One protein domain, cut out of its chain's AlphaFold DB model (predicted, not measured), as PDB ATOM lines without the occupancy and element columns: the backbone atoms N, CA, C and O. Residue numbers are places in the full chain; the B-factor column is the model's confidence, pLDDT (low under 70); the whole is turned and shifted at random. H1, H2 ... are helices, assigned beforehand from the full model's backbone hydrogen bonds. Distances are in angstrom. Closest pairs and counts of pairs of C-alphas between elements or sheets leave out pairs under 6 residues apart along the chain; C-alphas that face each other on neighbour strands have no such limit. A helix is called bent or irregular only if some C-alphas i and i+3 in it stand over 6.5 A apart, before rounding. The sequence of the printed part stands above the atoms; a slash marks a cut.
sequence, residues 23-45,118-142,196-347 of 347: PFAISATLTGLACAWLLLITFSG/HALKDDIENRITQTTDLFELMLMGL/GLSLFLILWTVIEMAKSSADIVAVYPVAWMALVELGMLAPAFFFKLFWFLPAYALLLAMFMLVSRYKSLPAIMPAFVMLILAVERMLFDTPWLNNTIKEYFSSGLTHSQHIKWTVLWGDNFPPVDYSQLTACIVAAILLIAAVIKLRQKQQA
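AT A GLANCE: This is residues 23 to 45, 118 to 142 and 196 to 347 of the 347 residues of the protein "ABC transporter permease" of Catenovulum agarivorans DS-2 (UniProt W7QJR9). This is a long, loose body of helices: at one end H1, H2, H3 and H4a make a loosely packed up-and-down bundle, each running against the one before it in the chain, and at the other end H5 and H8 lie side by side. Between these ends H7 packs along H4b, while H6 makes a V with the beginning of H7. The printed part has 200 residues with eight named helices, H1 to H8 in chain order, and no named strand; its class is all helix. The whole is loose, with a radius of gyration of the C-alphas of 21.9 A, and elongated, spanning 76 by 40 by 31 A.

IN THESE COORDINATES: Begin with H4, residues 216 to 243, the longest helix by residues. By its hydrogen bonds it was assigned as one helix, but it is bent: C-alphas 231 and 234 are 6.7 A apart. Its arms are H4a, residues 216 to 231, starting at C-alpha 216 (46.852, -40.477, 51.071), and H4b, residues 234 to 243. H4a is itself irregular, with C-alphas 218 and 221 6.6 A apart. Before it come H1, residues 23 to 43, 29.1 A long from C-alpha 23 at (29.676, -10.598, 52.822); H2, residues 118 to 142, 36.0 A; and H3, residues 196 to 211. After it come H5, residues 245 to 257; H6, residues 268 to 283; H7, residues 287 to 312, 36.5 A; and H8, residues 322 to 346, 36.8 A, ending at C-alpha 346 (11.515, 18.175, 36.500).

HOW THE PARTS SIT: Start at H4a, which forms a helical hairpin with H3: they touch, opposite ways at a shallow tilt of 9 degrees, the closest C-alphas being those of Thr 205 and Val 219, 6.8 A apart. H1, with residues 27 to 35 alone, touches H3, closest at the C-alphas of Thr 31 and Gly 196, 6.2 A. H1 and H2 only just touch, with 3 pairs of C-alphas within 8 A, closest at Ala 34 and Thr 131, 6.8 A. H7, with residues 299 to 307 alone, touches H4b; the closest C-alphas are those of Ala 236 and Ser 303, 5.2 A. H6 and H7 only just touch, with 3 pairs within 8 A, at a steep tilt of 57 degrees; look at the C-alphas of Leu 276 and Asn 289, the closest at 6.6 A. H5 touches H8, the same way at 17 degrees, a shallow tilt, closest at the C-alphas of Pro 246 and Ile 328, 5.3 A. Every O i to N i+4 pair is within hydrogen-bond range in H1, H2, H3, H4b, H5, H6, H7 and H8; in H4a 10 of 12 are.

THE WHOLE: The farthest C-alphas are those of Ser 213 and Ala 347, 77.8 A apart. Residues 46 to 117 and 143 to 195 are not printed; the gaps are 21.8 A from C-alpha 45 to 118 and 17.4 A from C-alpha 142 to 196. Of the links printed whole, none is long. The mean pLDDT of the printed part is 70.8, and 87 residues are under 70, among them residues 118 to 132 and 252 to 271.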
ATOM      1  N   PRO A  23      29.005  -9.590  53.625       67.06
ATOM      2  CA  PRO A  23      29.676 -10.598  52.822       67.06
ATOM      3  C   PRO A  23      30.324 -11.691  53.630       67.06
ATOM      4  O   PRO A  23      30.114 -12.856  53.326       67.06
ATOM      5  N   PHE A  24      31.060 -11.334  54.681       69.81
ATOM      6  CA  PHE A  24      31.689 -12.336  55.527       69.81
ATOM      7  C   PHE A  24      30.654 -13.189  56.253       69.81
ATOM      8  O   PHE A  24      30.785 -14.407  56.248       69.81
ATOM      9  N   ALA A  25      29.603 -12.585  56.814       72.12
ATOM     10  CA  ALA A  25      28.543 -13.332  57.484       72.12
ATOM     11  C   ALA A  25      27.823 -14.279  56.516       72.12
ATOM     12  O   ALA A  25      27.645 -15.451  56.824       72.12
ATOM     13  N   ILE A  26      27.463 -13.795  55.330       70.56
ATOM     14  CA  ILE A  26      26.686 -14.568  54.360       70.56
ATOM     15  C   ILE A  26      27.553 -15.631  53.687       70.56
ATOM     16  O   ILE A  26      27.132 -16.778  53.570       70.56
ATOM     17  N   SER A  27      28.785 -15.288  53.314       71.06
ATOM     18  CA  SER A  27      29.768 -16.256  52.831       71.06
ATOM     19  C   SER A  27      30.020 -17.325  53.886       71.06
ATOM     20  O   SER A  27      30.033 -18.500  53.543       71.06
ATOM     21  N   ALA A  28      30.157 -16.965  55.165       76.31
ATOM     22  CA  ALA A  28      30.339 -17.932  56.244       76.31
ATOM     23  C   ALA A  28      29.112 -18.834  56.428       76.31
ATOM     24  O   ALA A  28      29.279 -20.039  56.583       76.31
ATOM     25  N   THR A  29      27.886 -18.298  56.357       78.19
ATOM     26  CA  THR A  29      26.669 -19.121  56.447       78.19
ATOM     27  C   THR A  29      26.496 -20.034  55.244       78.19
ATOM     28  O   THR A  29      26.126 -21.190  55.411       78.19
ATOM     29  N   LEU A  30      26.778 -19.539  54.035       71.75
ATOM     30  CA  LEU A  30      26.674 -20.323  52.806       71.75
ATOM     31  C   LEU A  30      27.751 -21.404  52.758       71.75
ATOM     32  O   LEU A  30      27.455 -22.545  52.425       71.75
ATOM     33  N   THR A  31      28.979 -21.056  53.149       74.50
ATOM     34  CA  THR A  31      30.072 -22.018  53.303       74.50
ATOM     35  C   THR A  31      29.666 -23.052  54.343       74.50
ATOM     36  O   THR A  31      29.669 -24.230  54.039       74.50
ATOM     37  N   GLY A  32      29.193 -22.639  55.522       74.62
ATOM     38  CA  GLY A  32      28.712 -23.549  56.563       74.62
ATOM     39  C   GLY A  32      27.591 -24.484  56.096       74.62
ATOM     40  O   GLY A  32      27.625 -25.668  56.417       74.62
ATOM     41  N   LEU A  33      26.637 -23.991  55.300       73.75
ATOM     42  CA  LEU A  33      25.587 -24.806  54.681       73.75
ATOM     43  C   LEU A  33      26.153 -25.798  53.660       73.75
ATOM     44  O   LEU A  33      25.781 -26.967  53.698       73.75
ATOM     45  N   ALA A  34      27.068 -25.364  52.791       69.44
ATOM     46  CA  ALA A  34      27.743 -26.241  51.834       69.44
ATOM     47  C   ALA A  34      28.565 -27.326  52.553       69.44
ATOM     48  O   ALA A  34      28.505 -28.500  52.193       69.44
ATOM     49  N   CYS A  35      29.258 -26.958  53.633       69.88
ATOM     50  CA  CYS A  35      29.996 -27.874  54.494       69.88
ATOM     51  C   CYS A  35      29.066 -28.877  55.182       69.88
ATOM     52  O   CYS A  35      29.352 -30.071  55.199       69.88
ATOM     53  N   ALA A  36      27.945 -28.411  55.740       69.00
ATOM     54  CA  ALA A  36      26.944 -29.266  56.368       69.00
ATOM     55  C   ALA A  36      26.328 -30.237  55.354       69.00
ATOM     56  O   ALA A  36      26.141 -31.409  55.667       69.00
ATOM     57  N   TRP A  37      26.069 -29.776  54.130       66.94
ATOM     58  CA  TRP A  37      25.587 -30.607  53.031       66.94
ATOM     59  C   TRP A  37      26.595 -31.701  52.647       66.94
ATOM     60  O   TRP A  37      26.230 -32.872  52.577       66.94
ATOM     61  N   LEU A  38      27.876 -31.354  52.488       64.81
ATOM     62  CA  LEU A  38      28.948 -32.321  52.206       64.81
ATOM     63  C   LEU A  38      29.159 -33.320  53.354       64.81
ATOM     64  O   LEU A  38      29.333 -34.520  53.117       64.81
ATOM     65  N   LEU A  39      29.075 -32.850  54.602       64.88
ATOM     66  CA  LEU A  39      29.100 -33.713  55.781       64.88
ATOM     67  C   LEU A  39      27.907 -34.666  55.793       64.88
ATOM     68  O   LEU A  39      28.110 -35.846  56.039       64.88
ATOM     69  N   LEU A  40      26.691 -34.201  55.496       61.41
ATOM     70  CA  LEU A  40      25.503 -35.059  55.426       61.41
ATOM     71  C   LEU A  40      25.636 -36.135  54.347       61.41
ATOM     72  O   LEU A  40      25.289 -37.286  54.604       61.41
ATOM     73  N   ILE A  41      26.183 -35.794  53.177       57.09
ATOM     74  CA  ILE A  41      26.454 -36.770  52.112       57.09
ATOM     75  C   ILE A  41      27.400 -37.861  52.624       57.09
ATOM     76  O   ILE A  41      27.120 -39.045  52.459       57.09
ATOM     77  N   THR A  42      28.468 -37.478  53.317       57.34
ATOM     78  CA  THR A  42      29.505 -38.423  53.761       57.34
ATOM     79  C   THR A  42      29.087 -39.223  54.995       57.34
ATOM     80  O   THR A  42      29.331 -40.423  55.072       57.34
ATOM     81  N   PHE A  43      28.375 -38.604  55.942       50.59
ATOM     82  CA  PHE A  43      27.825 -39.274  57.124       50.59
ATOM     83  C   PHE A  43      26.622 -40.167  56.814       50.59
ATOM     84  O   PHE A  43      26.304 -41.034  57.626       50.59
ATOM     85  N   SER A  44      25.967 -40.008  55.657       46.69
ATOM     86  CA  SER A  44      24.861 -40.888  55.255       46.69
ATOM     87  C   SER A  44      25.276 -42.357  55.061       46.69
ATOM     88  O   SER A  44      24.408 -43.212  54.905       46.69
ATOM     89  N   GLY A  45      26.577 -42.677  55.142       39.25
ATOM     90  CA  GLY A  45      27.086 -44.018  55.461       39.25
ATOM     91  C   GLY A  45      26.877 -45.092  54.393       39.25
ATOM     92  O   GLY A  45      27.287 -46.231  54.600       39.25
ATOM     93  N   HIS A 118      32.427 -44.923  34.870       38.72
ATOM     94  CA  HIS A 118      32.238 -43.583  34.301       38.72
ATOM     95  C   HIS A 118      31.115 -42.810  35.006       38.72
ATOM     96  O   HIS A 118      31.297 -41.659  35.382       38.72
ATOM     97  N   ALA A 119      30.014 -43.485  35.332       39.69
ATOM     98  CA  ALA A 119      28.880 -42.894  36.026       39.69
ATOM     99  C   ALA A 119      29.168 -42.543  37.502       39.69
ATOM    100  O   ALA A 119      28.416 -41.764  38.082       39.69
ATOM    101  N   LEU A 120      30.234 -43.080  38.119       42.38
ATOM    102  CA  LEU A 120      30.672 -42.693  39.469       42.38
ATOM    103  C   LEU A 120      31.457 -41.377  39.453       42.38
ATOM    104  O   LEU A 120      31.206 -40.509  40.291       42.38
ATOM    105  N   LYS A 121      32.383 -41.225  38.494       47.12
ATOM    106  CA  LYS A 121      33.069 -39.950  38.248       47.12
ATOM    107  C   LYS A 121      32.032 -38.869  37.938       47.12
ATOM    108  O   LYS A 121      32.030 -37.837  38.602       47.12
ATOM    109  N   ASP A 122      31.081 -39.186  37.061       55.00
ATOM    110  CA  ASP A 122      29.995 -38.281  36.696       55.00
ATOM    111  C   ASP A 122      29.083 -37.961  37.893       55.00
ATOM    112  O   ASP A 122      28.671 -36.819  38.058       55.00
ATOM    113  N   ASP A 123      28.755 -38.920  38.769       56.84
ATOM    114  CA  ASP A 123      27.911 -38.655  39.946       56.84
ATOM    115  C   ASP A 123      28.615 -37.774  40.991       56.84
ATOM    116  O   ASP A 123      27.960 -36.945  41.630       56.84
ATOM    117  N   ILE A 124      29.930 -37.933  41.186       55.75
ATOM    118  CA  ILE A 124      30.714 -37.083  42.096       55.75
ATOM    119  C   ILE A 124      30.870 -35.683  41.503       55.75
ATOM    120  O   ILE A 124      30.593 -34.703  42.199       55.75
ATOM    121  N   GLU A 125      31.246 -35.585  40.227       58.41
ATOM    122  CA  GLU A 125      31.337 -34.314  39.505       58.41
ATOM    123  C   GLU A 125      29.991 -33.592  39.542       58.41
ATOM    124  O   GLU A 125      29.919 -32.478  40.051       58.41
ATOM    125  N   ASN A 126      28.892 -34.263  39.192       65.62
ATOM    126  CA  ASN A 126      27.553 -33.681  39.245       65.62
ATOM    127  C   ASN A 126      27.185 -33.158  40.640       65.62
ATOM    128  O   ASN A 126      26.564 -32.101  40.752       65.62
ATOM    129  N   ARG A 127      27.558 -33.852  41.724       63.38
ATOM    130  CA  ARG A 127      27.274 -33.399  43.099       63.38
ATOM    131  C   ARG A 127      28.114 -32.189  43.508       63.38
ATOM    132  O   ARG A 127      27.586 -31.281  44.158       63.38
ATOM    133  N   ILE A 128      29.393 -32.157  43.137       63.84
ATOM    134  CA  ILE A 128      30.280 -31.012  43.390       63.84
ATOM    135  C   ILE A 128      29.803 -29.809  42.567       63.84
ATOM    136  O   ILE A 128      29.554 -28.745  43.141       63.84
ATOM    137  N   THR A 129      29.553 -29.995  41.268       67.31
ATOM    138  CA  THR A 129      29.040 -28.962  40.361       67.31
ATOM    139  C   THR A 129      27.717 -28.390  40.872       67.31
ATOM    140  O   THR A 129      27.628 -27.181  41.080       67.31
ATOM    141  N   GLN A 130      26.735 -29.230  41.228       68.81
ATOM    142  CA  GLN A 130      25.455 -28.778  41.799       68.81
ATOM    143  C   GLN A 130      25.633 -27.916  43.057       68.81
ATOM    144  O   GLN A 130      24.944 -26.908  43.226       68.81
ATOM    145  N   THR A 131      26.567 -28.287  43.937       65.12
ATOM    146  CA  THR A 131      26.827 -27.539  45.175       65.12
ATOM    147  C   THR A 131      27.446 -26.171  44.868       65.12
ATOM    148  O   THR A 131      27.016 -25.160  45.428       65.12
ATOM    149  N   THR A 132      28.408 -26.111  43.938       68.00
ATOM    150  CA  THR A 132      29.019 -24.841  43.505       68.00
ATOM    151  C   THR A 132      28.026 -23.932  42.775       68.00
ATOM    152  O   THR A 132      28.028 -22.718  42.976       68.00
ATOM    153  N   ASP A 133      27.105 -24.501  42.003       71.19
ATOM    154  CA  ASP A 133      26.136 -23.747  41.209       71.19
ATOM    155  C   ASP A 133      25.062 -23.077  42.049       71.19
ATOM    156  O   ASP A 133      24.734 -21.906  41.830       71.19
ATOM    157  N   LEU A 134      24.533 -23.801  43.039       69.19
ATOM    158  CA  LEU A 134      23.604 -23.242  44.014       69.19
ATOM    159  C   LEU A 134      24.250 -22.078  44.766       69.19
ATOM    160  O   LEU A 134      23.626 -21.033  44.956       69.19
ATOM    161  N   PHE A 135      25.520 -22.231  45.137       69.44
ATOM    162  CA  PHE A 135      26.273 -21.186  45.812       69.44
ATOM    163  C   PHE A 135      26.442 -19.936  44.932       69.44
ATOM    164  O   PHE A 135      26.167 -18.818  45.374       69.44
ATOM    165  N   GLU A 136      26.830 -20.105  43.666       72.75
ATOM    166  CA  GLU A 136      26.978 -18.999  42.713       72.75
ATOM    167  C   GLU A 136      25.643 -18.282  42.432       72.75
ATOM    168  O   GLU A 136      25.604 -17.050  42.359       72.75
ATOM    169  N   LEU A 137      24.531 -19.022  42.346       72.56
ATOM    170  CA  LEU A 137      23.179 -18.460  42.235       72.56
ATOM    171  C   LEU A 137      22.794 -17.629  43.465       72.56
ATOM    172  O   LEU A 137      22.250 -16.529  43.328       72.56
ATOM    173  N   MET A 138      23.099 -18.121  44.669       71.00
ATOM    174  CA  MET A 138      22.844 -17.387  45.911       71.00
ATOM    175  C   MET A 138      23.678 -16.102  45.982       71.00
ATOM    176  O   MET A 138      23.139 -15.053  46.341       71.00
ATOM    177  N   LEU A 139      24.950 -16.143  45.568       72.38
ATOM    178  CA  LEU A 139      25.785 -14.943  45.451       72.38
ATOM    179  C   LEU A 139      25.202 -13.926  44.459       72.38
ATOM    180  O   LEU A 139      25.129 -12.737  44.777       72.38
ATOM    181  N   MET A 140      24.743 -14.363  43.281       73.81
ATOM    182  CA  MET A 140      24.114 -13.469  42.300       73.81
ATOM    183  C   MET A 140      22.838 -12.809  42.821       73.81
ATOM    184  O   MET A 140      22.638 -11.607  42.623       73.81
ATOM    185  N   GLY A 141      21.968 -13.578  43.483       69.62
ATOM    186  CA  GLY A 141      20.750 -13.041  44.094       69.62
ATOM    187  C   GLY A 141      21.072 -12.016  45.179       69.62
ATOM    188  O   GLY A 141      20.414 -10.981  45.291       69.62
ATOM    189  N   LEU A 142      22.143 -12.254  45.932       68.81
ATOM    190  CA  LEU A 142      22.569 -11.365  46.997       68.81
ATOM    191  C   LEU A 142      23.133 -10.034  46.490       68.81
ATOM    192  O   LEU A 142      22.908  -9.018  47.145       68.81
ATOM    193  N   GLY A 196      36.959 -19.459  52.584       82.06
ATOM    194  CA  GLY A 196      36.083 -20.330  53.370       82.06
ATOM    195  C   GLY A 196      36.072 -21.777  52.873       82.06
ATOM    196  O   GLY A 196      36.277 -22.703  53.657       82.06
ATOM    197  N   LEU A 197      35.874 -21.973  51.569       80.06
ATOM    198  CA  LEU A 197      35.837 -23.297  50.951       80.06
ATOM    199  C   LEU A 197      37.214 -23.969  50.943       80.06
ATOM    200  O   LEU A 197      37.296 -25.159  51.226       80.06
ATOM    201  N   SER A 198      38.302 -23.230  50.690       82.69
ATOM    202  CA  SER A 198      39.660 -23.793  50.766       82.69
ATOM    203  C   SER A 198      40.004 -24.269  52.180       82.69
ATOM    204  O   SER A 198      40.494 -25.385  52.347       82.69
ATOM    205  N   LEU A 199      39.676 -23.480  53.210       84.12
ATOM    206  CA  LEU A 199      39.857 -23.882  54.606       84.12
ATOM    207  C   LEU A 199      39.018 -25.119  54.943       84.12
ATOM    208  O   LEU A 199      39.504 -26.026  55.616       84.12
ATOM    209  N   PHE A 200      37.783 -25.189  54.444       81.25
ATOM    210  CA  PHE A 200      36.953 -26.376  54.612       81.25
ATOM    211  C   PHE A 200      37.553 -27.610  53.932       81.25
ATOM    212  O   PHE A 200      37.625 -28.653  54.572       81.25
ATOM    213  N   LEU A 201      38.022 -27.506  52.685       79.50
ATOM    214  CA  LEU A 201      38.663 -28.621  51.977       79.50
ATOM    215  C   LEU A 201      39.904 -29.127  52.729       79.50
ATOM    216  O   LEU A 201      40.112 -30.333  52.856       79.50
ATOM    217  N   ILE A 202      40.697 -28.218  53.301       82.88
ATOM    218  CA  ILE A 202      41.842 -28.587  54.143       82.88
ATOM    219  C   ILE A 202      41.371 -29.327  55.406       82.88
ATOM    220  O   ILE A 202      41.890 -30.390  55.723       82.88
ATOM    221  N   LEU A 203      40.363 -28.819  56.119       82.19
ATOM    222  CA  LEU A 203      39.837 -29.497  57.312       82.19
ATOM    223  C   LEU A 203      39.227 -30.862  56.983       82.19
ATOM    224  O   LEU A 203      39.437 -31.822  57.720       82.19
ATOM    225  N   TRP A 204      38.503 -30.951  55.869       78.50
ATOM    226  CA  TRP A 204      37.913 -32.181  55.366       78.50
ATOM    227  C   TRP A 204      38.971 -33.256  55.140       78.50
ATOM    228  O   TRP A 204      38.873 -34.349  55.691       78.50
ATOM    229  N   THR A 205      40.010 -32.920  54.373       75.38
ATOM    230  CA  THR A 205      41.106 -33.847  54.067       75.38
ATOM    231  C   THR A 205      41.820 -34.312  55.332       75.38
ATOM    232  O   THR A 205      42.052 -35.507  55.483       75.38
ATOM    233  N   VAL A 206      42.075 -33.413  56.289       81.50
ATOM    234  CA  VAL A 206      42.678 -33.769  57.586       81.50
ATOM    235  C   VAL A 206      41.783 -34.714  58.397       81.50
ATOM    236  O   VAL A 206      42.283 -35.677  58.975       81.50
ATOM    237  N   ILE A 207      40.469 -34.470  58.448       76.00
ATOM    238  CA  ILE A 207      39.521 -35.319  59.188       76.00
ATOM    239  C   ILE A 207      39.411 -36.707  58.553       76.00
ATOM    240  O   ILE A 207      39.411 -37.701  59.276       76.00
ATOM    241  N   GLU A 208      39.331 -36.787  57.225       71.31
ATOM    242  CA  GLU A 208      39.269 -38.066  56.512       71.31
ATOM    243  C   GLU A 208      40.555 -38.877  56.698       71.31
ATOM    244  O   GLU A 208      40.487 -40.063  57.018       71.31
ATOM    245  N   MET A 209      41.722 -38.226  56.634       69.81
ATOM    246  CA  MET A 209      43.010 -38.859  56.944       69.81
ATOM    247  C   MET A 209      43.121 -39.327  58.404       69.81
ATOM    248  O   MET A 209      43.874 -40.250  58.694       69.81
ATOM    249  N   ALA A 210      42.404 -38.692  59.338       73.50
ATOM    250  CA  ALA A 210      42.411 -39.072  60.751       73.50
ATOM    251  C   ALA A 210      41.420 -40.199  61.089       73.50
ATOM    252  O   ALA A 210      41.657 -40.963  62.024       73.50
ATOM    253  N   LYS A 211      40.289 -40.282  60.375       65.81
ATOM    254  CA  LYS A 211      39.235 -41.287  60.609       65.81
ATOM    255  C   LYS A 211      39.484 -42.591  59.872       65.81
ATOM    256  O   LYS A 211      39.144 -43.654  60.384       65.81
ATOM    257  N   SER A 212      40.002 -42.495  58.659       55.31
ATOM    258  CA  SER A 212      40.187 -43.632  57.781       55.31
ATOM    259  C   SER A 212      41.652 -44.047  57.790       55.31
ATOM    260  O   SER A 212      42.538 -43.202  57.735       55.31
ATOM    261  N   SER A 213      41.926 -45.352  57.754       50.53
ATOM    262  CA  SER A 213      43.226 -45.852  57.283       50.53
ATOM    263  C   SER A 213      43.377 -45.681  55.763       50.53
ATOM    264  O   SER A 213      44.212 -46.349  55.156       50.53
ATOM    265  N   ALA A 214      42.521 -44.865  55.131       46.62
ATOM    266  CA  ALA A 214      42.619 -44.488  53.736       46.62
ATOM    267  C   ALA A 214      44.004 -43.911  53.480       46.62
ATOM    268  O   ALA A 214      44.396 -42.887  54.043       46.62
ATOM    269  N   ASP A 215      44.721 -44.591  52.594       54.22
ATOM    270  CA  ASP A 215      45.963 -44.095  52.045       54.22
ATOM    271  C   ASP A 215      45.751 -42.685  51.483       54.22
ATOM    272  O   ASP A 215      44.734 -42.388  50.847       54.22
ATOM    273  N   ILE A 216      46.764 -41.832  51.652       55.53
ATOM    274  CA  ILE A 216      46.852 -40.477  51.071       55.53
ATOM    275  C   ILE A 216      46.470 -40.481  49.578       55.53
ATOM    276  O   ILE A 216      45.909 -39.515  49.060       55.53
ATOM    277  N   VAL A 217      46.723 -41.608  48.910       52.69
ATOM    278  CA  VAL A 217      46.435 -41.887  47.503       52.69
ATOM    279  C   VAL A 217      44.942 -41.799  47.156       52.69
ATOM    280  O   VAL A 217      44.618 -41.380  46.050       52.69
ATOM    281  N   ALA A 218      44.025 -42.133  48.070       57.31
ATOM    282  CA  ALA A 218      42.582 -42.101  47.800       57.31
ATOM    283  C   ALA A 218      41.959 -40.708  48.015       57.31
ATOM    284  O   ALA A 218      41.034 -40.319  47.305       57.31
ATOM    285  N   VAL A 219      42.474 -39.937  48.978       63.41
ATOM    286  CA  VAL A 219      41.927 -38.618  49.349       63.41
ATOM    287  C   VAL A 219      42.458 -37.506  48.436       63.41
ATOM    288  O   VAL A 219      41.733 -36.562  48.113       63.41
ATOM    289  N   TYR A 220      43.711 -37.620  47.987       65.81
ATOM    290  CA  TYR A 220      44.383 -36.586  47.197       65.81
ATOM    291  C   TYR A 220      43.691 -36.250  45.858       65.81
ATOM    292  O   TYR A 220      43.481 -35.062  45.609       65.81
ATOM    293  N   PRO A 221      43.274 -37.218  45.013       64.94
ATOM    294  CA  PRO A 221      42.644 -36.913  43.726       64.94
ATOM    295  C   PRO A 221      41.329 -36.143  43.879       64.94
ATOM    296  O   PRO A 221      41.082 -35.189  43.147       64.94
ATOM    297  N   VAL A 222      40.515 -36.501  44.877       66.88
ATOM    298  CA  VAL A 222      39.228 -35.843  45.150       66.88
ATOM    299  C   VAL A 222      39.443 -34.415  45.656       66.88
ATOM    300  O   VAL A 222      38.786 -33.483  45.193       66.88
ATOM    301  N   ALA A 223      40.401 -34.219  46.566       69.75
ATOM    302  CA  ALA A 223      40.756 -32.894  47.067       69.75
ATOM    303  C   ALA A 223      41.327 -31.990  45.963       69.75
ATOM    304  O   ALA A 223      41.006 -30.804  45.900       69.75
ATOM    305  N   TRP A 224      42.144 -32.559  45.073       71.19
ATOM    306  CA  TRP A 224      42.684 -31.861  43.914       71.19
ATOM    307  C   TRP A 224      41.580 -31.438  42.941       71.19
ATOM    308  O   TRP A 224      41.519 -30.267  42.573       71.19
ATOM    309  N   MET A 225      40.660 -32.342  42.589       67.81
ATOM    310  CA  MET A 225      39.506 -32.014  41.743       67.81
ATOM    311  C   MET A 225      38.648 -30.901  42.358       67.81
ATOM    312  O   MET A 225      38.283 -29.953  41.667       67.81
ATOM    313  N   ALA A 226      38.397 -30.947  43.670       73.06
ATOM    314  CA  ALA A 226      37.644 -29.902  44.360       73.06
ATOM    315  C   ALA A 226      38.363 -28.536  44.360       73.06
ATOM    316  O   ALA A 226      37.716 -27.498  44.232       73.06
ATOM    317  N   LEU A 227      39.697 -28.515  44.481       76.88
ATOM    318  CA  LEU A 227      40.497 -27.287  44.369       76.88
ATOM    319  C   LEU A 227      40.481 -26.711  42.952       76.88
ATOM    320  O   LEU A 227      40.429 -25.494  42.778       76.88
ATOM    321  N   VAL A 228      40.521 -27.577  41.945       76.06
ATOM    322  CA  VAL A 228      40.443 -27.189  40.536       76.06
ATOM    323  C   VAL A 228      39.072 -26.572  40.219       76.06
ATOM    324  O   VAL A 228      39.019 -25.478  39.657       76.06
ATOM    325  N   GLU A 229      37.979 -27.187  40.680       74.69
ATOM    326  CA  GLU A 229      36.616 -26.632  40.597       74.69
ATOM    327  C   GLU A 229      36.487 -25.281  41.319       74.69
ATOM    328  O   GLU A 229      35.910 -24.326  40.790       74.69
ATOM    329  N   LEU A 230      37.099 -25.147  42.502       77.88
ATOM    330  CA  LEU A 230      37.155 -23.876  43.229       77.88
ATOM    331  C   LEU A 230      37.841 -22.775  42.398       77.88
ATOM    332  O   LEU A 230      37.392 -21.627  42.396       77.88
ATOM    333  N   GLY A 231      38.908 -23.119  41.669       80.44
ATOM    334  CA  GLY A 231      39.606 -22.210  40.756       80.44
ATOM    335  C   GLY A 231      38.724 -21.697  39.611       80.44
ATOM    336  O   GLY A 231      38.877 -20.552  39.179       80.44
ATOM    337  N   MET A 232      37.756 -22.501  39.162       80.31
ATOM    338  CA  MET A 232      36.835 -22.157  38.069       80.31
ATOM    339  C   MET A 232      35.629 -21.320  38.505       80.31
ATOM    340  O   MET A 232      34.925 -20.757  37.661       80.31
ATOM    341  N   LEU A 233      35.422 -21.164  39.812       80.44
ATOM    342  CA  LEU A 233      34.328 -20.375  40.372       80.44
ATOM    343  C   LEU A 233      34.399 -18.913  39.900       80.44
ATOM    344  O   LEU A 233      33.397 -18.347  39.475       80.44
ATOM    345  N   ALA A 234      35.589 -18.304  39.892       83.81
ATOM    346  CA  ALA A 234      35.760 -16.910  39.478       83.81
ATOM    347  C   ALA A 234      35.380 -16.645  38.002       83.81
ATOM    348  O   ALA A 234      34.516 -15.794  37.771       83.81
ATOM    349  N   PRO A 235      35.960 -17.326  36.991       83.12
ATOM    350  CA  PRO A 235      35.602 -17.080  35.592       83.12
ATOM    351  C   PRO A 235      34.129 -17.390  35.294       83.12
ATOM    352  O   PRO A 235      33.473 -16.596  34.618       83.12
ATOM    353  N   ALA A 236      33.577 -18.475  35.850       81.81
ATOM    354  CA  ALA A 236      32.165 -18.817  35.680       81.81
ATOM    355  C   ALA A 236      31.239 -17.756  36.298       81.81
ATOM    356  O   ALA A 236      30.246 -17.340  35.690       81.81
ATOM    357  N   PHE A 237      31.598 -17.257  37.483       83.44
ATOM    358  CA  PHE A 237      30.865 -16.202  38.164       83.44
ATOM    359  C   PHE A 237      30.897 -14.882  37.387       83.44
ATOM    360  O   PHE A 237      29.849 -14.268  37.195       83.44
ATOM    361  N   PHE A 238      32.064 -14.443  36.902       84.31
ATOM    362  CA  PHE A 238      32.164 -13.203  36.125       84.31
ATOM    363  C   PHE A 238      31.446 -13.298  34.782       84.31
ATOM    364  O   PHE A 238      30.814 -12.324  34.368       84.31
ATOM    365  N   PHE A 239      31.476 -14.464  34.133       85.88
ATOM    366  CA  PHE A 239      30.672 -14.695  32.940       85.88
ATOM    367  C   PHE A 239      29.181 -14.537  33.241       85.88
ATOM    368  O   PHE A 239      28.499 -13.789  32.546       85.88
ATOM    369  N   LYS A 240      28.677 -15.162  34.313       83.88
ATOM    370  CA  LYS A 240      27.280 -14.993  34.735       83.88
ATOM    371  C   LYS A 240      26.963 -13.545  35.076       83.88
ATOM    372  O   LYS A 240      25.967 -13.010  34.605       83.88
ATOM    373  N   LEU A 241      27.820 -12.873  35.835       82.69
ATOM    374  CA  LEU A 241      27.645 -11.468  36.193       82.69
ATOM    375  C   LEU A 241      27.526 -10.572  34.951       82.69
ATOM    376  O   LEU A 241      26.673  -9.684  34.913       82.69
ATOM    377  N   PHE A 242      28.331 -10.842  33.921       84.19
ATOM    378  CA  PHE A 242      28.245 -10.165  32.631       84.19
ATOM    379  C   PHE A 242      26.980 -10.552  31.854       84.19
ATOM    380  O   PHE A 242      26.286  -9.679  31.337       84.19
ATOM    381  N   TRP A 243      26.629 -11.840  31.822       86.81
ATOM    382  CA  TRP A 243      25.427 -12.332  31.155       86.81
ATOM    383  C   TRP A 243      24.162 -11.733  31.765       86.81
ATOM    384  O   TRP A 243      23.259 -11.329  31.052       86.81
ATOM    385  N   PHE A 244      24.083 -11.594  33.083       81.88
ATOM    386  CA  PHE A 244      22.917 -11.028  33.762       81.88
ATOM    387  C   PHE A 244      22.955  -9.500  33.890       81.88
ATOM    388  O   PHE A 244      22.015  -8.903  34.417       81.88
ATOM    389  N   LEU A 245      23.992  -8.840  33.371       80.94
ATOM    390  CA  LEU A 245      24.142  -7.384  33.402       80.94
ATOM    391  C   LEU A 245      22.926  -6.633  32.826       80.94
ATOM    392  O   LEU A 245      22.488  -5.672  33.466       80.94
ATOM    393  N   PRO A 246      22.297  -7.073  31.715       81.31
ATOM    394  CA  PRO A 246      21.056  -6.474  31.234       81.31
ATOM    395  C   PRO A 246      19.901  -6.599  32.231       81.31
ATOM    396  O   PRO A 246      19.187  -5.628  32.464       81.31
ATOM    397  N   ALA A 247      19.735  -7.757  32.874       77.75
ATOM    398  CA  ALA A 247      18.688  -7.962  33.873       77.75
ATOM    399  C   ALA A 247      18.888  -7.045  35.090       77.75
ATOM    400  O   ALA A 247      17.939  -6.412  35.561       77.75
ATOM    401  N   TYR A 248      20.132  -6.887  35.550       75.75
ATOM    402  CA  TYR A 248      20.456  -5.910  36.586       75.75
ATOM    403  C   TYR A 248      20.163  -4.479  36.127       75.75
ATOM    404  O   TYR A 248      19.529  -3.726  36.861       75.75
ATOM    405  N   ALA A 249      20.546  -4.101  34.906       73.31
ATOM    406  CA  ALA A 249      20.254  -2.789  34.330       73.31
ATOM    407  C   ALA A 249      18.745  -2.480  34.264       73.31
ATOM    408  O   ALA A 249      18.329  -1.358  34.560       73.31
ATOM    409  N   LEU A 250      17.917  -3.482  33.961       73.44
ATOM    410  CA  LEU A 250      16.458  -3.367  33.991       73.44
ATOM    411  C   LEU A 250      15.930  -3.137  35.407       73.44
ATOM    412  O   LEU A 250      15.149  -2.211  35.624       73.44
ATOM    413  N   LEU A 251      16.396  -3.920  36.384       72.50
ATOM    414  CA  LEU A 251      16.035  -3.719  37.791       72.50
ATOM    415  C   LEU A 251      16.421  -2.311  38.258       72.50
ATOM    416  O   LEU A 251      15.611  -1.618  38.871       72.50
ATOM    417  N   LEU A 252      17.622  -1.846  37.906       69.31
ATOM    418  CA  LEU A 252      18.094  -0.489  38.191       69.31
ATOM    419  C   LEU A 252      17.167   0.579  37.589       69.31
ATOM    420  O   LEU A 252      16.793   1.535  38.276       69.31
ATOM    421  N   ALA A 253      16.765   0.415  36.327       67.62
ATOM    422  CA  ALA A 253      15.835   1.318  35.655       67.62
ATOM    423  C   ALA A 253      14.461   1.342  36.349       67.62
ATOM    424  O   ALA A 253      13.902   2.416  36.591       67.62
ATOM    425  N   MET A 254      13.952   0.178  36.760       67.25
ATOM    426  CA  MET A 254      12.714   0.062  37.535       67.25
ATOM    427  C   MET A 254      12.825   0.742  38.909       67.25
ATOM    428  O   MET A 254      11.928   1.485  39.307       67.25
ATOM    429  N   PHE A 255      13.950   0.594  39.616       63.56
ATOM    430  CA  PHE A 255      14.204   1.306  40.878       63.56
ATOM    431  C   PHE A 255      14.233   2.829  40.721       63.56
ATOM    432  O   PHE A 255      13.855   3.570  41.640       63.56
ATOM    433  N   MET A 256      14.678   3.320  39.564       62.06
ATOM    434  CA  MET A 256      14.626   4.746  39.257       62.06
ATOM    435  C   MET A 256      13.191   5.230  39.029       62.06
ATOM    436  O   MET A 256      12.836   6.277  39.566       62.06
ATOM    437  N   LEU A 257      12.362   4.465  38.315       62.28
ATOM    438  CA  LEU A 257      10.959   4.807  38.036       62.28
ATOM    439  C   LEU A 257      10.099   4.882  39.301       62.28
ATOM    440  O   LEU A 257       9.267   5.774  39.448       62.28
ATOM    441  N   VAL A 258      10.320   3.974  40.249       61.84
ATOM    442  CA  VAL A 258       9.454   3.826  41.429       61.84
ATOM    443  C   VAL A 258       9.887   4.732  42.599       61.84
ATOM    444  O   VAL A 258       9.488   4.569  43.749       61.84
ATOM    445  N   SER A 259      10.684   5.767  42.312       53.31
ATOM    446  CA  SER A 259      11.361   6.632  43.287       53.31
ATOM    447  C   SER A 259      10.493   7.386  44.300       53.31
ATOM    448  O   SER A 259      11.049   8.080  45.148       53.31
ATOM    449  N   ARG A 260       9.166   7.282  44.217       53.16
ATOM    450  CA  ARG A 260       8.224   8.052  45.031       53.16
ATOM    451  C   ARG A 260       7.936   7.430  46.408       53.16
ATOM    452  O   ARG A 260       7.469   8.151  47.282       53.16
ATOM    453  N   TYR A 261       8.258   6.150  46.645       52.94
ATOM    454  CA  TYR A 261       7.871   5.440  47.880       52.94
ATOM    455  C   TYR A 261       9.043   4.676  48.536       52.94
ATOM    456  O   TYR A 261       9.741   3.898  47.891       52.94
ATOM    457  N   LYS A 262       9.266   4.911  49.842       53.31
ATOM    458  CA  LYS A 262      10.443   4.470  50.631       53.31
ATOM    459  C   LYS A 262      10.522   2.960  50.940       53.31
ATOM    460  O   LYS A 262      11.568   2.512  51.392       53.31
ATOM    461  N   SER A 263       9.463   2.178  50.720       50.91
ATOM    462  CA  SER A 263       9.349   0.773  51.168       50.91
ATOM    463  C   SER A 263       9.517  -0.284  50.065       50.91
ATOM    464  O   SER A 263       9.375  -1.478  50.318       50.91
ATOM    465  N   LEU A 264       9.811   0.122  48.830       53.25
ATOM    466  CA  LEU A 264       9.571  -0.724  47.657       53.25
ATOM    467  C   LEU A 264      10.607  -1.796  47.250       53.25
ATOM    468  O   LEU A 264      10.228  -2.631  46.427       53.25
ATOM    469  N   PRO A 265      11.842  -1.891  47.792       54.62
ATOM    470  CA  PRO A 265      12.721  -3.030  47.491       54.62
ATOM    471  C   PRO A 265      12.077  -4.393  47.790       54.62
ATOM    472  O   PRO A 265      12.342  -5.358  47.084       54.62
ATOM    473  N   ALA A 266      11.177  -4.453  48.777       52.16
ATOM    474  CA  ALA A 266      10.447  -5.666  49.141       52.16
ATOM    475  C   ALA A 266       9.287  -6.017  48.182       52.16
ATOM    476  O   ALA A 266       8.864  -7.167  48.138       52.16
ATOM    477  N   ILE A 267       8.770  -5.054  47.407       57.22
ATOM    478  CA  ILE A 267       7.587  -5.228  46.536       57.22
ATOM    479  C   ILE A 267       7.998  -5.564  45.088       57.22
ATOM    480  O   ILE A 267       7.184  -6.030  44.297       57.22
ATOM    481  N   MET A 268       9.273  -5.398  44.730       61.56
ATOM    482  CA  MET A 268       9.778  -5.674  43.378       61.56
ATOM    483  C   MET A 268       9.512  -7.096  42.857       61.56
ATOM    484  O   MET A 268       9.055  -7.208  41.719       61.56
ATOM    485  N   PRO A 269       9.696  -8.173  43.647       63.34
ATOM    486  CA  PRO A 269       9.327  -9.517  43.203       63.34
ATOM    487  C   PRO A 269       7.838  -9.613  42.841       63.34
ATOM    488  O   PRO A 269       7.481 -10.228  41.839       63.34
ATOM    489  N   ALA A 270       6.975  -8.935  43.606       63.94
ATOM    490  CA  ALA A 270       5.542  -8.876  43.338       63.94
ATOM    491  C   ALA A 270       5.219  -8.048  42.084       63.94
ATOM    492  O   ALA A 270       4.281  -8.378  41.368       63.94
ATOM    493  N   PHE A 271       6.001  -7.011  41.774       68.38
ATOM    494  CA  PHE A 271       5.812  -6.195  40.571       68.38
ATOM    495  C   PHE A 271       6.232  -6.934  39.291       68.38
ATOM    496  O   PHE A 271       5.528  -6.877  38.288       68.38
ATOM    497  N   VAL A 272       7.337  -7.684  39.334       70.38
ATOM    498  CA  VAL A 272       7.742  -8.570  38.227       70.38
ATOM    499  C   VAL A 272       6.698  -9.671  38.020       70.38
ATOM    500  O   VAL A 272       6.276  -9.913  36.892       70.38
ATOM    501  N   MET A 273       6.209 -10.277  39.108       71.88
ATOM    502  CA  MET A 273       5.093 -11.229  39.063       71.88
ATOM    503  C   MET A 273       3.815 -10.607  38.490       71.88
ATOM    504  O   MET A 273       3.124 -11.257  37.714       71.88
ATOM    505  N   LEU A 274       3.512  -9.348  38.824       73.62
ATOM    506  CA  LEU A 274       2.357  -8.628  38.291       73.62
ATOM    507  C   LEU A 274       2.476  -8.434  36.776       73.62
ATOM    508  O   LEU A 274       1.512  -8.687  36.069       73.62
ATOM    509  N   ILE A 275       3.644  -8.036  36.261       77.44
ATOM    510  CA  ILE A 275       3.862  -7.876  34.813       77.44
ATOM    511  C   ILE A 275       3.655  -9.211  34.082       77.44
ATOM    512  O   ILE A 275       2.967  -9.250  33.064       77.44
ATOM    513  N   LEU A 276       4.190 -10.306  34.632       77.62
ATOM    514  CA  LEU A 276       4.012 -11.651  34.075       77.62
ATOM    515  C   LEU A 276       2.550 -12.123  34.146       77.62
ATOM    516  O   LEU A 276       2.055 -12.767  33.223       77.62
ATOM    517  N   ALA A 277       1.839 -11.791  35.226       76.88
ATOM    518  CA  ALA A 277       0.419 -12.092  35.367       76.88
ATOM    519  C   ALA A 277      -0.432 -11.286  34.373       76.88
ATOM    520  O   ALA A 277      -1.340 -11.835  33.759       76.88
ATOM    521  N   VAL A 278      -0.106 -10.007  34.170       81.81
ATOM    522  CA  VAL A 278      -0.793  -9.117  33.228       81.81
ATOM    523  C   VAL A 278      -0.605  -9.580  31.784       81.81
ATOM    524  O   VAL A 278      -1.577  -9.565  31.037       81.81
ATOM    525  N   GLU A 279       0.587 -10.045  31.392       85.06
ATOM    526  CA  GLU A 279       0.799 -10.641  30.061       85.06
ATOM    527  C   GLU A 279      -0.166 -11.806  29.831       85.06
ATOM    528  O   GLU A 279      -0.880 -11.848  28.828       85.06
ATOM    529  N   ARG A 280      -0.241 -12.714  30.808       80.50
ATOM    530  CA  ARG A 280      -1.110 -13.884  30.729       80.50
ATOM    531  C   ARG A 280      -2.592 -13.508  30.704       80.50
ATOM    532  O   ARG A 280      -3.355 -14.176  30.029       80.50
ATOM    533  N   MET A 281      -2.996 -12.448  31.405       81.75
ATOM    534  CA  MET A 281      -4.390 -11.986  31.435       81.75
ATOM    535  C   MET A 281      -4.805 -11.189  30.189       81.75
ATOM    536  O   MET A 281      -5.982 -11.203  29.842       81.75
ATOM    537  N   LEU A 282      -3.881 -10.465  29.548       84.31
ATOM    538  CA  LEU A 282      -4.188  -9.603  28.399       84.31
ATOM    539  C   LEU A 282      -3.981 -10.288  27.049       84.31
ATOM    540  O   LEU A 282      -4.727 -10.009  26.115       84.31
ATOM    541  N   PHE A 283      -2.957 -11.134  26.931       84.62
ATOM    542  CA  PHE A 283      -2.524 -11.690  25.649       84.62
ATOM    543  C   PHE A 283      -2.680 -13.209  25.566       84.62
ATOM    544  O   PHE A 283      -2.494 -13.761  24.487       84.62
ATOM    545  N   ASP A 284      -2.993 -13.890  26.678       82.75
ATOM    546  CA  ASP A 284      -3.051 -15.360  26.789       82.75
ATOM    547  C   ASP A 284      -1.771 -16.087  26.313       82.75
ATOM    548  O   ASP A 284      -1.727 -17.310  26.167       82.75
ATOM    549  N   THR A 285      -0.675 -15.350  26.117       84.56
ATOM    550  CA  THR A 285       0.608 -15.871  25.648       84.56
ATOM    551  C   THR A 285       1.632 -15.891  26.782       84.56
ATOM    552  O   THR A 285       1.812 -14.873  27.446       84.56
ATOM    553  N   PRO A 286       2.374 -16.995  26.992       83.25
ATOM    554  CA  PRO A 286       3.461 -17.062  27.973       83.25
ATOM    555  C   PRO A 286       4.823 -16.641  27.383       83.25
ATOM    556  O   PRO A 286       5.863 -17.151  27.809       83.25
ATOM    557  N   TRP A 287       4.838 -15.778  26.365       84.12
ATOM    558  CA  TRP A 287       6.035 -15.526  25.562       84.12
ATOM    559  C   TRP A 287       7.154 -14.869  26.380       84.12
ATOM    560  O   TRP A 287       8.288 -15.353  26.355       84.12
ATOM    561  N   LEU A 288       6.849 -13.833  27.167       78.00
ATOM    562  CA  LEU A 288       7.832 -13.140  28.004       78.00
ATOM    563  C   LEU A 288       8.382 -14.076  29.083       78.00
ATOM    564  O   LEU A 288       9.590 -14.131  29.297       78.00
ATOM    565  N   ASN A 289       7.509 -14.842  29.746       81.19
ATOM    566  CA  ASN A 289       7.918 -15.803  30.771       81.19
ATOM    567  C   ASN A 289       8.879 -16.858  30.205       81.19
ATOM    568  O   ASN A 289       9.907 -17.149  30.813       81.19
ATOM    569  N   ASN A 290       8.559 -17.412  29.034       84.56
ATOM    570  CA  ASN A 290       9.406 -18.403  28.380       84.56
ATOM    571  C   ASN A 290      10.736 -17.789  27.941       84.56
ATOM    572  O   ASN A 290      11.777 -18.364  28.234       84.56
ATOM    573  N   THR A 291      10.714 -16.587  27.365       83.75
ATOM    574  CA  THR A 291      11.928 -15.869  26.948       83.75
ATOM    575  C   THR A 291      12.841 -15.562  28.138       83.75
ATOM    576  O   THR A 291      14.051 -15.752  28.061       83.75
ATOM    577  N   ILE A 292      12.282 -15.127  29.273       80.69
ATOM    578  CA  ILE A 292      13.054 -14.875  30.498       80.69
ATOM    579  C   ILE A 292      13.647 -16.184  31.024       80.69
ATOM    580  O   ILE A 292      14.836 -16.238  31.322       80.69
ATOM    581  N   LYS A 293      12.849 -17.249  31.126       82.56
ATOM    582  CA  LYS A 293      13.346 -18.557  31.577       82.56
ATOM    583  C   LYS A 293      14.463 -19.073  30.685       82.56
ATOM    584  O   LYS A 293      15.471 -19.539  31.204       82.56
ATOM    585  N   GLU A 294      14.293 -18.958  29.376       84.94
ATOM    586  CA  GLU A 294      15.285 -19.365  28.394       84.94
ATOM    587  C   GLU A 294      16.563 -18.540  28.538       84.94
ATOM    588  O   GLU A 294      17.631 -19.118  28.676       84.94
ATOM    589  N   TYR A 295      16.470 -17.214  28.666       83.94
ATOM    590  CA  TYR A 295      17.631 -16.352  28.898       83.94
ATOM    591  C   TYR A 295      18.426 -16.734  30.156       83.94
ATOM    592  O   TYR A 295      19.660 -16.808  30.131       83.94
ATOM    593  N   PHE A 296      17.718 -16.969  31.267       82.75
ATOM    594  CA  PHE A 296      18.331 -17.382  32.528       82.75
ATOM    595  C   PHE A 296      18.943 -18.780  32.419       82.75
ATOM    596  O   PHE A 296      20.088 -18.974  32.824       82.75
ATOM    597  N   SER A 297      18.216 -19.733  31.836       82.31
ATOM    598  CA  SER A 297      18.684 -21.105  31.626       82.31
ATOM    599  C   SER A 297      19.913 -21.147  30.723       82.31
ATOM    600  O   SER A 297      20.902 -21.794  31.064       82.31
ATOM    601  N   SER A 298      19.894 -20.409  29.614       83.19
ATOM    602  CA  SER A 298      21.018 -20.263  28.692       83.19
ATOM    603  C   SER A 298      22.235 -19.694  29.414       83.19
ATOM    604  O   SER A 298      23.309 -20.281  29.345       83.19
ATOM    605  N   GLY A 299      22.090 -18.605  30.173       81.31
ATOM    606  CA  GLY A 299      23.204 -18.021  30.931       81.31
ATOM    607  C   GLY A 299      23.848 -18.999  31.919       81.31
ATOM    608  O   GLY A 299      25.074 -19.085  32.005       81.31
ATOM    609  N   LEU A 300      23.027 -19.776  32.630       79.81
ATOM    610  CA  LEU A 300      23.504 -20.805  33.556       79.81
ATOM    611  C   LEU A 300      24.211 -21.946  32.818       79.81
ATOM    612  O   LEU A 300      25.312 -22.327  33.207       79.81
ATOM    613  N   THR A 301      23.629 -22.429  31.722       78.56
ATOM    614  CA  THR A 301      24.156 -23.548  30.927       78.56
ATOM    615  C   THR A 301      25.499 -23.191  30.285       78.56
ATOM    616  O   THR A 301      26.477 -23.916  30.445       78.56
ATOM    617  N   HIS A 302      25.607 -22.016  29.656       81.44
ATOM    618  CA  HIS A 302      26.869 -21.539  29.081       81.44
ATOM    619  C   HIS A 302      27.968 -21.366  30.139       81.44
ATOM    620  O   HIS A 302      29.132 -21.648  29.861       81.44
ATOM    621  N   SER A 303      27.616 -20.964  31.366       78.38
ATOM    622  CA  SER A 303      28.593 -20.878  32.457       78.38
ATOM    623  C   SER A 303      29.160 -22.241  32.867       78.38
ATOM    624  O   SER A 303      30.348 -22.323  33.170       78.38
ATOM    625  N   GLN A 304      28.356 -23.311  32.804       72.38
ATOM    626  CA  GLN A 304      28.831 -24.681  33.043       72.38
ATOM    627  C   GLN A 304      29.764 -25.152  31.940       72.38
ATOM    628  O   GLN A 304      30.812 -25.730  32.214       72.38
ATOM    629  N   HIS A 305      29.422 -24.852  30.688       72.69
ATOM    630  CA  HIS A 305      30.286 -25.181  29.564       72.69
ATOM    631  C   HIS A 305      31.636 -24.466  29.648       72.69
ATOM    632  O   HIS A 305      32.647 -25.069  29.314       72.69
ATOM    633  N   ILE A 306      31.693 -23.227  30.150       72.50
ATOM    634  CA  ILE A 306      32.970 -22.542  30.420       72.50
ATOM    635  C   ILE A 306      33.805 -23.297  31.460       72.50
ATOM    636  O   ILE A 306      35.006 -23.447  31.260       72.50
ATOM    637  N   LYS A 307      33.200 -23.797  32.547       69.81
ATOM    638  CA  LYS A 307      33.928 -24.626  33.526       69.81
ATOM    639  C   LYS A 307      34.489 -25.887  32.861       69.81
ATOM    640  O   LYS A 307      35.681 -26.150  32.949       69.81
ATOM    641  N   TRP A 308      33.650 -26.612  32.126       63.84
ATOM    642  CA  TRP A 308      34.026 -27.878  31.493       63.84
ATOM    643  C   TRP A 308      35.100 -27.729  30.406       63.84
ATOM    644  O   TRP A 308      36.083 -28.465  30.405       63.84
ATOM    645  N   THR A 309      34.961 -26.742  29.522       65.44
ATOM    646  CA  THR A 309      35.916 -26.463  28.432       65.44
ATOM    647  C   THR A 309      37.293 -26.056  28.957       65.44
ATOM    648  O   THR A 309      38.308 -26.550  28.468       65.44
ATOM    649  N   VAL A 310      37.352 -25.195  29.981       65.19
ATOM    650  CA  VAL A 310      38.622 -24.754  30.587       65.19
ATOM    651  C   VAL A 310      39.331 -25.897  31.321       65.19
ATOM    652  O   VAL A 310      40.560 -25.929  31.333       65.19
ATOM    653  N   LEU A 311      38.583 -26.834  31.910       62.19
ATOM    654  CA  LEU A 311      39.145 -27.954  32.668       62.19
ATOM    655  C   LEU A 311      39.563 -29.143  31.803       62.19
ATOM    656  O   LEU A 311      40.603 -29.747  32.063       62.19
ATOM    657  N   TRP A 312      38.772 -29.474  30.784       63.44
ATOM    658  CA  TRP A 312      38.907 -30.736  30.051       63.44
ATOM    659  C   TRP A 312      39.299 -30.559  28.581       63.44
ATOM    660  O   TRP A 312      39.551 -31.544  27.895       63.44
ATOM    661  N   GLY A 313      39.421 -29.315  28.101       60.19
ATOM    662  CA  GLY A 313      39.856 -29.025  26.733       60.19
ATOM    663  C   GLY A 313      38.817 -29.363  25.664       60.19
ATOM    664  O   GLY A 313      39.158 -29.413  24.482       60.19
ATOM    665  N   ASP A 314      37.561 -29.583  26.061       60.38
ATOM    666  CA  ASP A 314      36.459 -29.778  25.127       60.38
ATOM    667  C   ASP A 314      36.225 -28.522  24.279       60.38
ATOM    668  O   ASP A 314      36.448 -27.385  24.709       60.38
ATOM    669  N   ASN A 315      35.745 -28.727  23.051       64.44
ATOM    670  CA  ASN A 315      35.399 -27.629  22.157       64.44
ATOM    671  C   ASN A 315      34.310 -26.760  22.794       64.44
ATOM    672  O   ASN A 315      33.257 -27.267  23.180       64.44
ATOM    673  N   PHE A 316      34.542 -25.445  22.847       62.47
ATOM    674  CA  PHE A 316      33.527 -24.481  23.260       62.47
ATOM    675  C   PHE A 316      32.269 -24.662  22.403       62.47
ATOM    676  O   PHE A 316      32.335 -24.410  21.193       62.47
ATOM    677  N   PRO A 317      31.125 -25.081  22.983       66.38
ATOM    678  CA  PRO A 317      29.890 -25.093  22.227       66.38
ATOM    679  C   PRO A 317      29.602 -23.654  21.777       66.38
ATOM    680  O   PRO A 317      29.851 -22.714  22.543       66.38
ATOM    681  N   PRO A 318      29.129 -23.450  20.537       70.94
ATOM    682  CA  PRO A 318      28.844 -22.115  20.037       70.94
ATOM    683  C   PRO A 318      27.802 -21.455  20.942       70.94
ATOM    684  O   PRO A 318      26.660 -21.904  21.025       70.94
ATOM    685  N   VAL A 319      28.216 -20.402  21.645       72.19
ATOM    686  CA  VAL A 319      27.333 -19.608  22.502       72.19
ATOM    687  C   VAL A 319      26.508 -18.696  21.606       72.19
ATOM    688  O   VAL A 319      27.062 -17.879  20.867       72.19
ATOM    689  N   ASP A 320      25.182 -18.804  21.679       79.69
ATOM    690  CA  ASP A 320      24.308 -17.873  20.973       79.69
ATOM    691  C   ASP A 320      24.239 -16.532  21.723       79.69
ATOM    692  O   ASP A 320      23.516 -16.355  22.706       79.69
ATOM    693  N   TYR A 321      25.019 -15.560  21.250       82.31
ATOM    694  CA  TYR A 321      25.043 -14.205  21.800       82.31
ATOM    695  C   TYR A 321      23.857 -13.337  21.348       82.31
ATOM    696  O   TYR A 321      23.729 -12.201  21.817       82.31
ATOM    697  N   SER A 322      22.977 -13.831  20.467       82.88
ATOM    698  CA  SER A 322      21.829 -13.063  19.965       82.88
ATOM    699  C   SER A 322      20.933 -12.576  21.110       82.88
ATOM    700  O   SER A 322      20.615 -11.387  21.189       82.88
ATOM    701  N   GLN A 323      20.641 -13.449  22.076       81.00
ATOM    702  CA  GLN A 323      19.826 -13.130  23.249       81.00
ATOM    703  C   GLN A 323      20.477 -12.050  24.127       81.00
ATOM    704  O   GLN A 323      19.820 -11.089  24.532       81.00
ATOM    705  N   LEU A 324      21.788 -12.154  24.371       82.06
ATOM    706  CA  LEU A 324      22.543 -11.170  25.151       82.06
ATOM    707  C   LEU A 324      22.518  -9.792  24.480       82.06
ATOM    708  O   LEU A 324      22.253  -8.787  25.143       82.06
ATOM    709  N   THR A 325      22.739  -9.731  23.165       84.31
ATOM    710  CA  THR A 325      22.698  -8.458  22.429       84.31
ATOM    711  C   THR A 325      21.306  -7.825  22.457       84.31
ATOM    712  O   THR A 325      21.194  -6.629  22.737       84.31
ATOM    713  N   ALA A 326      20.243  -8.615  22.271       82.38
ATOM    714  CA  ALA A 326      18.863  -8.142  22.359       82.38
ATOM    715  C   ALA A 326      18.549  -7.559  23.748       82.38
ATOM    716  O   ALA A 326      17.988  -6.464  23.856       82.38
ATOM    717  N   CYS A 327      18.973  -8.237  24.816       80.00
ATOM    718  CA  CYS A 327      18.780  -7.763  26.182       80.00
ATOM    719  C   CYS A 327      19.584  -6.491  26.490       80.00
ATOM    720  O   CYS A 327      19.055  -5.592  27.145       80.00
ATOM    721  N   ILE A 328      20.823  -6.364  26.000       83.69
ATOM    722  CA  ILE A 328      21.613  -5.128  26.145       83.69
ATOM    723  C   ILE A 328      20.908  -3.958  25.457       83.69
ATOM    724  O   ILE A 328      20.750  -2.896  26.063       83.69
ATOM    725  N   VAL A 329      20.442  -4.145  24.218       84.44
ATOM    726  CA  VAL A 329      19.706  -3.108  23.482       84.44
ATOM    727  C   VAL A 329      18.435  -2.713  24.238       84.44
ATOM    728  O   VAL A 329      18.195  -1.522  24.445       84.44
ATOM    729  N   ALA A 330      17.661  -3.686  24.731       79.00
ATOM    730  CA  ALA A 330      16.467  -3.429  25.535       79.00
ATOM    731  C   ALA A 330      16.782  -2.656  26.829       79.00
ATOM    732  O   ALA A 330      16.079  -1.700  27.165       79.00
ATOM    733  N   ALA A 331      17.862  -3.013  27.531       76.69
ATOM    734  CA  ALA A 331      18.306  -2.322  28.737       76.69
ATOM    735  C   ALA A 331      18.717  -0.868  28.453       76.69
ATOM    736  O   ALA A 331      18.305   0.037  29.180       76.69
ATOM    737  N   ILE A 332      19.472  -0.618  27.374       81.44
ATOM    738  CA  ILE A 332      19.868   0.736  26.955       81.44
ATOM    739  C   ILE A 332      18.633   1.576  26.616       81.44
ATOM    740  O   ILE A 332      18.511   2.708  27.091       81.44
ATOM    741  N   LEU A 333      17.698   1.024  25.835       80.88
ATOM    742  CA  LEU A 333      16.457   1.706  25.463       80.88
ATOM    743  C   LEU A 333      15.612   2.055  26.690       80.88
ATOM    744  O   LEU A 333      15.122   3.180  26.794       80.88
ATOM    745  N   LEU A 334      15.481   1.131  27.647       74.19
ATOM    746  CA  LEU A 334      14.729   1.374  28.875       74.19
ATOM    747  C   LEU A 334      15.401   2.414  29.765       74.19
ATOM    748  O   LEU A 334      14.728   3.332  30.226       74.19
ATOM    749  N   ILE A 335      16.720   2.353  29.952       71.12
ATOM    750  CA  ILE A 335      17.453   3.388  30.692       71.12
ATOM    751  C   ILE A 335      17.260   4.758  30.027       71.12
ATOM    752  O   ILE A 335      16.940   5.733  30.711       71.12
ATOM    753  N   ALA A 336      17.387   4.845  28.700       77.75
ATOM    754  CA  ALA A 336      17.182   6.088  27.959       77.75
ATOM    755  C   ALA A 336      15.742   6.620  28.094       77.75
ATOM    756  O   ALA A 336      15.541   7.823  28.294       77.75
ATOM    757  N   ALA A 337      14.740   5.737  28.040       73.69
ATOM    758  CA  ALA A 337      13.338   6.084  28.254       73.69
ATOM    759  C   ALA A 337      13.097   6.623  29.673       73.69
ATOM    760  O   ALA A 337      12.447   7.657  29.839       73.69
ATOM    761  N   VAL A 338      13.681   5.982  30.690       66.12
ATOM    762  CA  VAL A 338      13.596   6.425  32.089       66.12
ATOM    763  C   VAL A 338      14.234   7.799  32.283       66.12
ATOM    764  O   VAL A 338      13.642   8.661  32.935       66.12
ATOM    765  N   ILE A 339      15.405   8.045  31.688       71.06
ATOM    766  CA  ILE A 339      16.070   9.354  31.750       71.06
ATOM    767  C   ILE A 339      15.177  10.441  31.136       71.06
ATOM    768  O   ILE A 339      14.960  11.477  31.768       71.06
ATOM    769  N   LYS A 340      14.600  10.195  29.951       74.25
ATOM    770  CA  LYS A 340      13.682  11.142  29.292       74.25
ATOM    771  C   LYS A 340      12.419  11.413  30.115       74.25
ATOM    772  O   LYS A 340      12.011  12.568  30.237       74.25
ATOM    773  N   LEU A 341      11.804  10.379  30.694       66.00
ATOM    774  CA  LEU A 341      10.624  10.530  31.557       66.00
ATOM    775  C   LEU A 341      10.933  11.383  32.790       66.00
ATOM    776  O   LEU A 341      10.126  12.225  33.175       66.00
ATOM    777  N   ARG A 342      12.120  11.213  33.376       63.09
ATOM    778  CA  ARG A 342      12.548  11.991  34.540       63.09
ATOM    779  C   ARG A 342      12.814  13.457  34.205       63.09
ATOM    780  O   ARG A 342      12.424  14.320  34.982       63.09
ATOM    781  N   GLN A 343      13.435  13.741  33.059       68.44
ATOM    782  CA  GLN A 343      13.643  15.119  32.596       68.44
ATOM    783  C   GLN A 343      12.308  15.858  32.423       68.44
ATOM    784  O   GLN A 343      12.187  16.996  32.861       68.44
ATOM    785  N   LYS A 344      11.282  15.187  31.881       64.00
ATOM    786  CA  LYS A 344       9.923  15.743  31.753       64.00
ATOM    787  C   LYS A 344       9.186  15.975  33.075       64.00
ATOM    788  O   LYS A 344       8.242  16.744  33.080       64.00
ATOM    789  N   GLN A 345       9.547  15.290  34.160       53.47
ATOM    790  CA  GLN A 345       8.928  15.492  35.480       53.47
ATOM    791  C   GLN A 345       9.584  16.626  36.284       53.47
ATOM    792  O   GLN A 345       9.069  16.998  37.337       53.47
ATOM    793  N   GLN A 346      10.752  17.106  35.846       48.84
ATOM    794  CA  GLN A 346      11.515  18.175  36.500       48.84
ATOM    795  C   GLN A 346      11.395  19.531  35.786       48.84
ATOM    796  O   GLN A 346      11.815  20.534  36.362       48.84
ATOM    797  N   ALA A 347      10.859  19.541  34.564       47.12
ATOM    798  CA  ALA A 347      10.410  20.724  33.835       47.12
ATOM    799  C   ALA A 347       8.908  20.913  34.069       47.12
ATOM    800  O   ALA A 347       8.482  22.084  34.145       47.12
TER     801      ALA A 347